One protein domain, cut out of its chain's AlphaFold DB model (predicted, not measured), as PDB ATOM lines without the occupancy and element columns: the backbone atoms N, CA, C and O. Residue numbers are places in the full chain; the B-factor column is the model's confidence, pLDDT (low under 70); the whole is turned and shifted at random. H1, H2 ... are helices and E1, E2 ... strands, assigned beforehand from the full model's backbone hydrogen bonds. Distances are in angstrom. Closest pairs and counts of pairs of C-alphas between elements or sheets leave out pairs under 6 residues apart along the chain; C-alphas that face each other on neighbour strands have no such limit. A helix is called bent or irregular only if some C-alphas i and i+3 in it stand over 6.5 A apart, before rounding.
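This is residues 120 to 175 of the 432 residues of an uncharacterized protein of Rhizophagus irregularis (UniProt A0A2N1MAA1). A small body is made of a two-stranded hairpin, E1 and E2, packed beside one helix, H1, with the short helix H2 at the first turns of H1; from this body an arm that ends in helix H3 sticks out, with residues 165 to 175 standing free. The arm makes the length of an elongated outline, 41 by 26 by 18 A, while the body without it spans 24 by 23 by 18 A. The printed part has 56 residues, with two named strands and three named helices in the order E1, E2, H1, H2, H3, and its class is mixed, helices and strands. The sheet, in the order E1 - E2, is antiparallel, and the whole is loose, with a radius of gyration of the C-alphas of 12.9 A.

Find C-alpha 120 at (31.961, -53.944, 41.875), where strand E1, residues 120 to 123, begins and runs 10.0 A. Its neighbour E2, residues 129 to 133, covers 13.9 A. Look next at C-alpha 137 at (30.406, -46.286, 42.048); from there H1, residues 137 to 148, runs 16.8 A. H2 holds residues 158 to 161 and measures 4.9 A. H3, residues 167 to 174, measures 10.2 A and ends with C-alpha 174 at (35.008, -39.068, 60.708).

Begin at the hairpin of E1 and E2, whose directions stand at 162 degrees. Here the C-alphas of 122 and 130 face each other at 4.2 A, and N 123 and O 129, 2.9 A, and N 131 and O 121, 2.9 A, are within hydrogen-bond range. From the sheet go to H1: its closest C-alphas with E2 are those of Ser 133 and Ala 140, 4.9 A apart, and with E1 those of Ile 120 and Ala 140, 6.4 A apart. H1 touches H2 with residues 137 to 141 alone, and the closest C-alphas are those of Ser 138 and Gly 158, 3.7 A apart. H2 is apart from both strands, and H3 is apart from E1, E2, H1 and H2. In H1 and H3 every O i to N i+4 pair is within hydrogen-bond range; H2 is too short for such a pair, and its one O i to N i+3 pair is not within range.

The two C-alphas farthest apart, those of Gly 151 and Lys 175, lie 42.4 A from each other. The printed part has no cut and no long link; the link from H1 to H2, nine residues, is short, and the other links are tight. Look at the B-factor column for the confidence: the mean pLDDT of the printed part is 72.9, and it is under 70 at residue 125, residues 128 to 129, residues 149 to 156, residue 170 and residues 172 to 175.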
ATOM      1  N   ILE A 120      32.442 -52.640  42.335       79.62
ATOM      2  CA  ILE A 120      31.961 -53.944  41.875       79.62
ATOM      3  C   ILE A 120      30.556 -54.171  42.417       79.62
ATOM      4  O   ILE A 120      30.349 -54.092  43.628       79.62
ATOM      5  N   VAL A 121      29.611 -54.496  41.535       76.44
ATOM      6  CA  VAL A 121      28.266 -54.946  41.916       76.44
ATOM      7  C   VAL A 121      28.123 -56.397  41.480       76.44
ATOM      8  O   VAL A 121      28.278 -56.705  40.301       76.44
ATOM      9  N   LYS A 122      27.857 -57.293  42.432       81.81
ATOM     10  CA  LYS A 122      27.613 -58.716  42.167       81.81
ATOM     11  C   LYS A 122      26.139 -59.044  42.369       81.81
ATOM     12  O   LYS A 122      25.549 -58.571  43.336       81.81
ATOM     13  N   PHE A 123      25.559 -59.845  41.482       75.19
ATOM     14  CA  PHE A 123      24.119 -60.115  41.449       75.19
ATOM     15  C   PHE A 123      23.786 -61.454  40.774       75.19
ATOM     16  O   PHE A 123      24.666 -62.128  40.244       75.19
ATOM     17  N   GLY A 124      22.510 -61.849  40.807       71.62
ATOM     18  CA  GLY A 124      22.053 -63.167  40.350       71.62
ATOM     19  C   GLY A 124      22.261 -64.276  41.391       71.62
ATOM     20  O   GLY A 124      22.781 -64.032  42.483       71.62
ATOM     21  N   ASN A 125      21.844 -65.503  41.057       63.22
ATOM     22  CA  ASN A 125      21.950 -66.653  41.961       63.22
ATOM     23  C   ASN A 125      23.408 -66.897  42.368       63.22
ATOM     24  O   ASN A 125      24.280 -67.061  41.518       63.22
ATOM     25  N   ASN A 126      23.665 -66.918  43.678       70.38
ATOM     26  CA  ASN A 126      24.997 -67.073  44.271       70.38
ATOM     27  C   ASN A 126      26.046 -66.071  43.754       70.38
ATOM     28  O   ASN A 126      27.232 -66.399  43.714       70.38
ATOM     29  N   PHE A 127      25.633 -64.853  43.378       73.25
ATOM     30  CA  PHE A 127      26.538 -63.828  42.840       73.25
ATOM     31  C   PHE A 127      27.253 -64.265  41.553       73.25
ATOM     32  O   PHE A 127      28.401 -63.881  41.317       73.25
ATOM     33  N   SER A 128      26.582 -65.081  40.736       67.62
ATOM     34  CA  SER A 128      27.110 -65.598  39.471       67.62
ATOM     35  C   SER A 128      27.477 -64.500  38.472       67.62
ATOM     36  O   SER A 128      28.382 -64.694  37.664       67.62
ATOM     37  N   ASN A 129      26.828 -63.335  38.553       69.38
ATOM     38  CA  ASN A 129      27.086 -62.194  37.685       69.38
ATOM     39  C   ASN A 129      27.789 -61.067  38.445       69.38
ATOM     40  O   ASN A 129      27.535 -60.828  39.629       69.38
ATOM     41  N   GLN A 130      28.653 -60.328  37.746       81.81
ATOM     42  CA  GLN A 130      29.302 -59.140  38.291       81.81
ATOM     43  C   GLN A 130      29.502 -58.063  37.227       81.81
ATOM     44  O   GLN A 130      29.827 -58.366  36.081       81.81
ATOM     45  N   VAL A 131      29.398 -56.806  37.649       77.75
ATOM     46  CA  VAL A 131      29.880 -55.642  36.898       77.75
ATOM     47  C   VAL A 131      30.994 -54.960  37.671       77.75
ATOM     48  O   VAL A 131      30.973 -54.917  38.902       77.75
ATOM     49  N   VAL A 132      31.973 -54.431  36.942       78.81
ATOM     50  CA  VAL A 132      33.165 -53.786  37.495       78.81
ATOM     51  C   VAL A 132      33.353 -52.448  36.787       78.81
ATOM     52  O   VAL A 132      33.420 -52.411  35.562       78.81
ATOM     53  N   SER A 133      33.471 -51.360  37.548       75.38
ATOM     54  CA  SER A 133      33.871 -50.051  37.025       75.38
ATOM     55  C   SER A 133      35.072 -49.509  37.781       75.38
ATOM     56  O   SER A 133      35.026 -49.338  38.996       75.38
ATOM     57  N   SER A 134      36.117 -49.144  37.048       77.62
ATOM     58  CA  SER A 134      37.280 -48.424  37.574       77.62
ATOM     59  C   SER A 134      37.080 -46.904  37.640       77.62
ATOM     60  O   SER A 134      37.951 -46.191  38.143       77.62
ATOM     61  N   LYS A 135      35.948 -46.388  37.133       77.44
ATOM     62  CA  LYS A 135      35.664 -44.948  37.037       77.44
ATOM     63  C   LYS A 135      34.971 -44.416  38.285       77.44
ATOM     64  O   LYS A 135      35.441 -43.450  38.880       77.44
ATOM     65  N   SER A 136      33.834 -45.001  38.670       77.69
ATOM     66  CA  SER A 136      33.092 -44.572  39.861       77.69
ATOM     67  C   SER A 136      32.035 -45.595  40.313       77.69
ATOM     68  O   SER A 136      31.580 -46.409  39.509       77.69
ATOM     69  N   PRO A 137      31.558 -45.511  41.572       75.62
ATOM     70  CA  PRO A 137      30.406 -46.286  42.048       75.62
ATOM     71  C   PRO A 137      29.128 -46.066  41.234       75.62
ATOM     72  O   PRO A 137      28.333 -46.987  41.057       75.62
ATOM     73  N   SER A 138      28.919 -44.848  40.729       79.88
ATOM     74  CA  SER A 138      27.746 -44.530  39.909       79.88
ATOM     75  C   SER A 138      27.839 -45.176  38.528       79.88
ATOM     76  O   SER A 138      26.848 -45.698  38.038       79.88
ATOM     77  N   ASP A 139      29.036 -45.231  37.945       81.00
ATOM     78  CA  ASP A 139      29.277 -45.915  36.670       81.00
ATOM     79  C   ASP A 139      29.050 -47.434  36.799       81.00
ATOM     80  O   ASP A 139      28.358 -48.027  35.974       81.00
ATOM     81  N   ALA A 140      29.502 -48.055  37.899       79.50
ATOM     82  CA  ALA A 140      29.174 -49.456  38.204       79.50
ATOM     83  C   ALA A 140      27.660 -49.696  38.342       79.50
ATOM     84  O   ALA A 140      27.156 -50.741  37.934       79.50
ATOM     85  N   THR A 141      26.932 -48.722  38.890       79.31
ATOM     86  CA  THR A 141      25.472 -48.787  39.040       79.31
ATOM     87  C   THR A 141      24.768 -48.723  37.684       79.31
ATOM     88  O   THR A 141      23.839 -49.486  37.433       79.31
ATOM     89  N   THR A 142      25.235 -47.867  36.773       81.19
ATOM     90  CA  THR A 142      24.724 -47.805  35.397       81.19
ATOM     91  C   THR A 142      24.974 -49.112  34.645       81.19
ATOM     92  O   THR A 142      24.056 -49.641  34.024       81.19
ATOM     93  N   LEU A 143      26.181 -49.681  34.752       82.38
ATOM     94  CA  LEU A 143      26.503 -50.979  34.144       82.38
ATOM     95  C   LEU A 143      25.607 -52.101  34.681       82.38
ATOM     96  O   LEU A 143      25.124 -52.927  33.910       82.38
ATOM     97  N   PHE A 144      25.348 -52.100  35.987       82.25
ATOM     98  CA  PHE A 144      24.437 -53.041  36.631       82.25
ATOM     99  C   PHE A 144      23.008 -52.934  36.078       82.25
ATOM    100  O   PHE A 144      22.427 -53.942  35.676       82.25
ATOM    101  N   HIS A 145      22.451 -51.720  36.003       78.00
ATOM    102  CA  HIS A 145      21.092 -51.514  35.494       78.00
ATOM    103  C   HIS A 145      20.949 -51.902  34.022       78.00
ATOM    104  O   HIS A 145      19.972 -52.563  33.677       78.00
ATOM    105  N   ASN A 146      21.943 -51.587  33.188       79.75
ATOM    106  CA  ASN A 146      21.961 -51.999  31.783       79.75
ATOM    107  C   ASN A 146      21.921 -53.528  31.619       79.75
ATOM    108  O   ASN A 146      21.388 -54.024  30.628       79.75
ATOM    109  N   GLN A 147      22.481 -54.275  32.576       77.50
ATOM    110  CA  GLN A 147      22.545 -55.734  32.515       77.50
ATOM    111  C   GLN A 147      21.281 -56.424  33.055       77.50
ATOM    112  O   GLN A 147      21.004 -57.550  32.654       77.50
ATOM    113  N   ILE A 148      20.509 -55.770  33.933       73.81
ATOM    114  CA  ILE A 148      19.257 -56.319  34.488       73.81
ATOM    115  C   ILE A 148      18.019 -55.855  33.711       73.81
ATOM    116  O   ILE A 148      17.115 -56.655  33.494       73.81
ATOM    117  N   ASN A 149      17.981 -54.596  33.266       67.94
ATOM    118  CA  ASN A 149      16.833 -53.994  32.588       67.94
ATOM    119  C   ASN A 149      17.278 -53.387  31.252       67.94
ATOM    120  O   ASN A 149      17.573 -52.192  31.163       67.94
ATOM    121  N   GLN A 150      17.330 -54.203  30.198       59.47
ATOM    122  CA  GLN A 150      17.636 -53.709  28.856       59.47
ATOM    123  C   GLN A 150      16.534 -52.736  28.403       59.47
ATOM    124  O   GLN A 150      15.391 -53.136  28.202       59.47
ATOM    125  N   GLY A 151      16.871 -51.448  28.269       58.16
ATOM    126  CA  GLY A 151      15.984 -50.422  27.700       58.16
ATOM    127  C   GLY A 151      15.408 -49.385  28.672       58.16
ATOM    128  O   GLY A 151      14.716 -48.478  28.216       58.16
ATOM    129  N   VAL A 152      15.708 -49.441  29.978       58.53
ATOM    130  CA  VAL A 152      15.253 -48.415  30.940       58.53
ATOM    131  C   VAL A 152      16.427 -47.559  31.410       58.53
ATOM    132  O   VAL A 152      17.310 -48.032  32.124       58.53
ATOM    133  N   ASN A 153      16.411 -46.269  31.063       56.50
ATOM    134  CA  ASN A 153      17.434 -45.290  31.451       56.50
ATOM    135  C   ASN A 153      17.282 -44.884  32.936       56.50
ATOM    136  O   ASN A 153      16.903 -43.763  33.274       56.50
ATOM    137  N   THR A 154      17.533 -45.822  33.850       60.34
ATOM    138  CA  THR A 154      17.476 -45.582  35.300       60.34
ATOM    139  C   THR A 154      18.826 -45.084  35.804       60.34
ATOM    140  O   THR A 154      19.835 -45.787  35.776       60.34
ATOM    141  N   ARG A 155      18.861 -43.830  36.270       60.44
ATOM    142  CA  ARG A 155      20.078 -43.193  36.790       60.44
ATOM    143  C   ARG A 155      20.115 -43.274  38.316       60.44
ATOM    144  O   ARG A 155      19.791 -42.314  39.007       60.44
ATOM    145  N   THR A 156      20.515 -44.424  38.847       67.31
ATOM    146  CA  THR A 156      20.650 -44.621  40.300       67.31
ATOM    147  C   THR A 156      22.020 -44.143  40.789       67.31
ATOM    148  O   THR A 156      23.050 -44.394  40.164       67.31
ATOM    149  N   SER A 157      22.052 -43.427  41.916       76.19
ATOM    150  CA  SER A 157      23.298 -42.927  42.508       76.19
ATOM    151  C   SER A 157      24.123 -44.067  43.103       76.19
ATOM    152  O   SER A 157      23.651 -44.783  43.988       76.19
ATOM    153  N   GLY A 158      25.394 -44.181  42.711       72.00
ATOM    154  CA  GLY A 158      26.306 -45.157  43.309       72.00
ATOM    155  C   GLY A 158      26.574 -44.904  44.793       72.00
ATOM    156  O   GLY A 158      26.850 -45.835  45.538       72.00
ATOM    157  N   VAL A 159      26.429 -43.664  45.267       76.19
ATOM    158  CA  VAL A 159      26.524 -43.339  46.704       76.19
ATOM    159  C   VAL A 159      25.367 -43.977  47.485       76.19
ATOM    160  O   VAL A 159      25.546 -44.392  48.632       76.19
ATOM    161  N   LEU A 160      24.193 -44.085  46.857       77.38
ATOM    162  CA  LEU A 160      23.025 -44.745  47.432       77.38
ATOM    163  C   LEU A 160      23.155 -46.267  47.346       77.38
ATOM    164  O   LEU A 160      23.076 -46.922  48.381       77.38
ATOM    165  N   LEU A 161      23.451 -46.810  46.158       77.62
ATOM    166  CA  LEU A 161      23.564 -48.259  45.944       77.62
ATOM    167  C   LEU A 161      24.631 -48.901  46.845       77.62
ATOM    168  O   LEU A 161      24.402 -49.953  47.431       77.62
ATOM    169  N   PHE A 162      25.786 -48.250  46.999       77.25
ATOM    170  CA  PHE A 162      26.874 -48.744  47.847       77.25
ATOM    171  C   PHE A 162      26.724 -48.341  49.325       77.25
ATOM    172  O   PHE A 162      27.646 -48.554  50.113       77.25
ATOM    173  N   GLY A 163      25.610 -47.708  49.716       75.44
ATOM    174  CA  GLY A 163      25.356 -47.294  51.099       75.44
ATOM    175  C   GLY A 163      26.348 -46.258  51.643       75.44
ATOM    176  O   GLY A 163      26.440 -46.068  52.849       75.44
ATOM    177  N   LEU A 164      27.105 -45.561  50.786       74.00
ATOM    178  CA  LEU A 164      28.178 -44.643  51.203       74.00
ATOM    179  C   LEU A 164      27.664 -43.379  51.913       74.00
ATOM    180  O   LEU A 164      28.475 -42.671  52.512       74.00
ATOM    181  N   HIS A 165      26.362 -43.108  51.804       75.56
ATOM    182  CA  HIS A 165      25.626 -42.045  52.491       75.56
ATOM    183  C   HIS A 165      25.167 -42.436  53.905       75.56
ATOM    184  O   HIS A 165      24.695 -41.571  54.633       75.56
ATOM    185  N   LEU A 166      25.258 -43.717  54.287       79.75
ATOM    186  CA  LEU A 166      24.790 -44.173  55.594       79.75
ATOM    187  C   LEU A 166      25.593 -43.496  56.708       79.75
ATOM    188  O   LEU A 166      26.827 -43.540  56.715       79.75
ATOM    189  N   GLU A 167      24.881 -42.928  57.682       77.19
ATOM    190  CA  GLU A 167      25.470 -42.190  58.804       77.19
ATOM    191  C   GLU A 167      26.463 -43.059  59.592       77.19
ATOM    192  O   GLU A 167      27.527 -42.600  59.989       77.19
ATOM    193  N   SER A 168      26.205 -44.365  59.718       74.94
ATOM    194  CA  SER A 168      27.133 -45.321  60.343       74.94
ATOM    195  C   SER A 168      28.498 -45.392  59.639       74.94
ATOM    196  O   SER A 168      29.536 -45.508  60.299       74.94
ATOM    197  N   ILE A 169      28.529 -45.269  58.306       71.88
ATOM    198  CA  ILE A 169      29.761 -45.208  57.509       71.88
ATOM    199  C   ILE A 169      30.405 -43.825  57.630       71.88
ATOM    200  O   ILE A 169      31.632 -43.729  57.725       71.88
ATOM    201  N   HIS A 170      29.604 -42.759  57.657       69.62
ATOM    202  CA  HIS A 170      30.083 -41.390  57.847       69.62
ATOM    203  C   HIS A 170      30.780 -41.216  59.204       69.62
ATOM    204  O   HIS A 170      31.942 -40.809  59.252       69.62
ATOM    205  N   GLN A 171      30.147 -41.671  60.286       70.19
ATOM    206  CA  GLN A 171      30.711 -41.709  61.636       70.19
ATOM    207  C   GLN A 171      31.996 -42.547  61.696       70.19
ATOM    208  O   GLN A 171      32.967 -42.159  62.345       70.19
ATOM    209  N   TYR A 172      32.068 -43.669  60.968       66.19
ATOM    210  CA  TYR A 172      33.300 -44.459  60.872       66.19
ATOM    211  C   TYR A 172      34.431 -43.731  60.120       66.19
ATOM    212  O   TYR A 172      35.597 -43.883  60.484       66.19
ATOM    213  N   ARG A 173      34.112 -42.926  59.094       60.31
ATOM    214  CA  ARG A 173      35.087 -42.110  58.343       60.31
ATOM    215  C   ARG A 173      35.573 -40.888  59.123       60.31
ATOM    216  O   ARG A 173      36.735 -40.521  58.977       60.31
ATOM    217  N   ILE A 174      34.699 -40.271  59.920       61.59
ATOM    218  CA  ILE A 174      35.008 -39.068  60.708       61.59
ATOM    219  C   ILE A 174      35.767 -39.400  61.989       61.59
ATOM    220  O   ILE A 174      36.443 -38.516  62.514       61.59
ATOM    221  N   LYS A 175      35.727 -40.655  62.478       57.69
ATOM    222  CA  LYS A 175      36.547 -41.073  63.624       57.69
ATOM    223  C   LYS A 175      37.979 -40.565  63.420       57.69
ATOM    224  O   LYS A 175      38.656 -41.039  62.502       57.69
TER     225      LYS A 175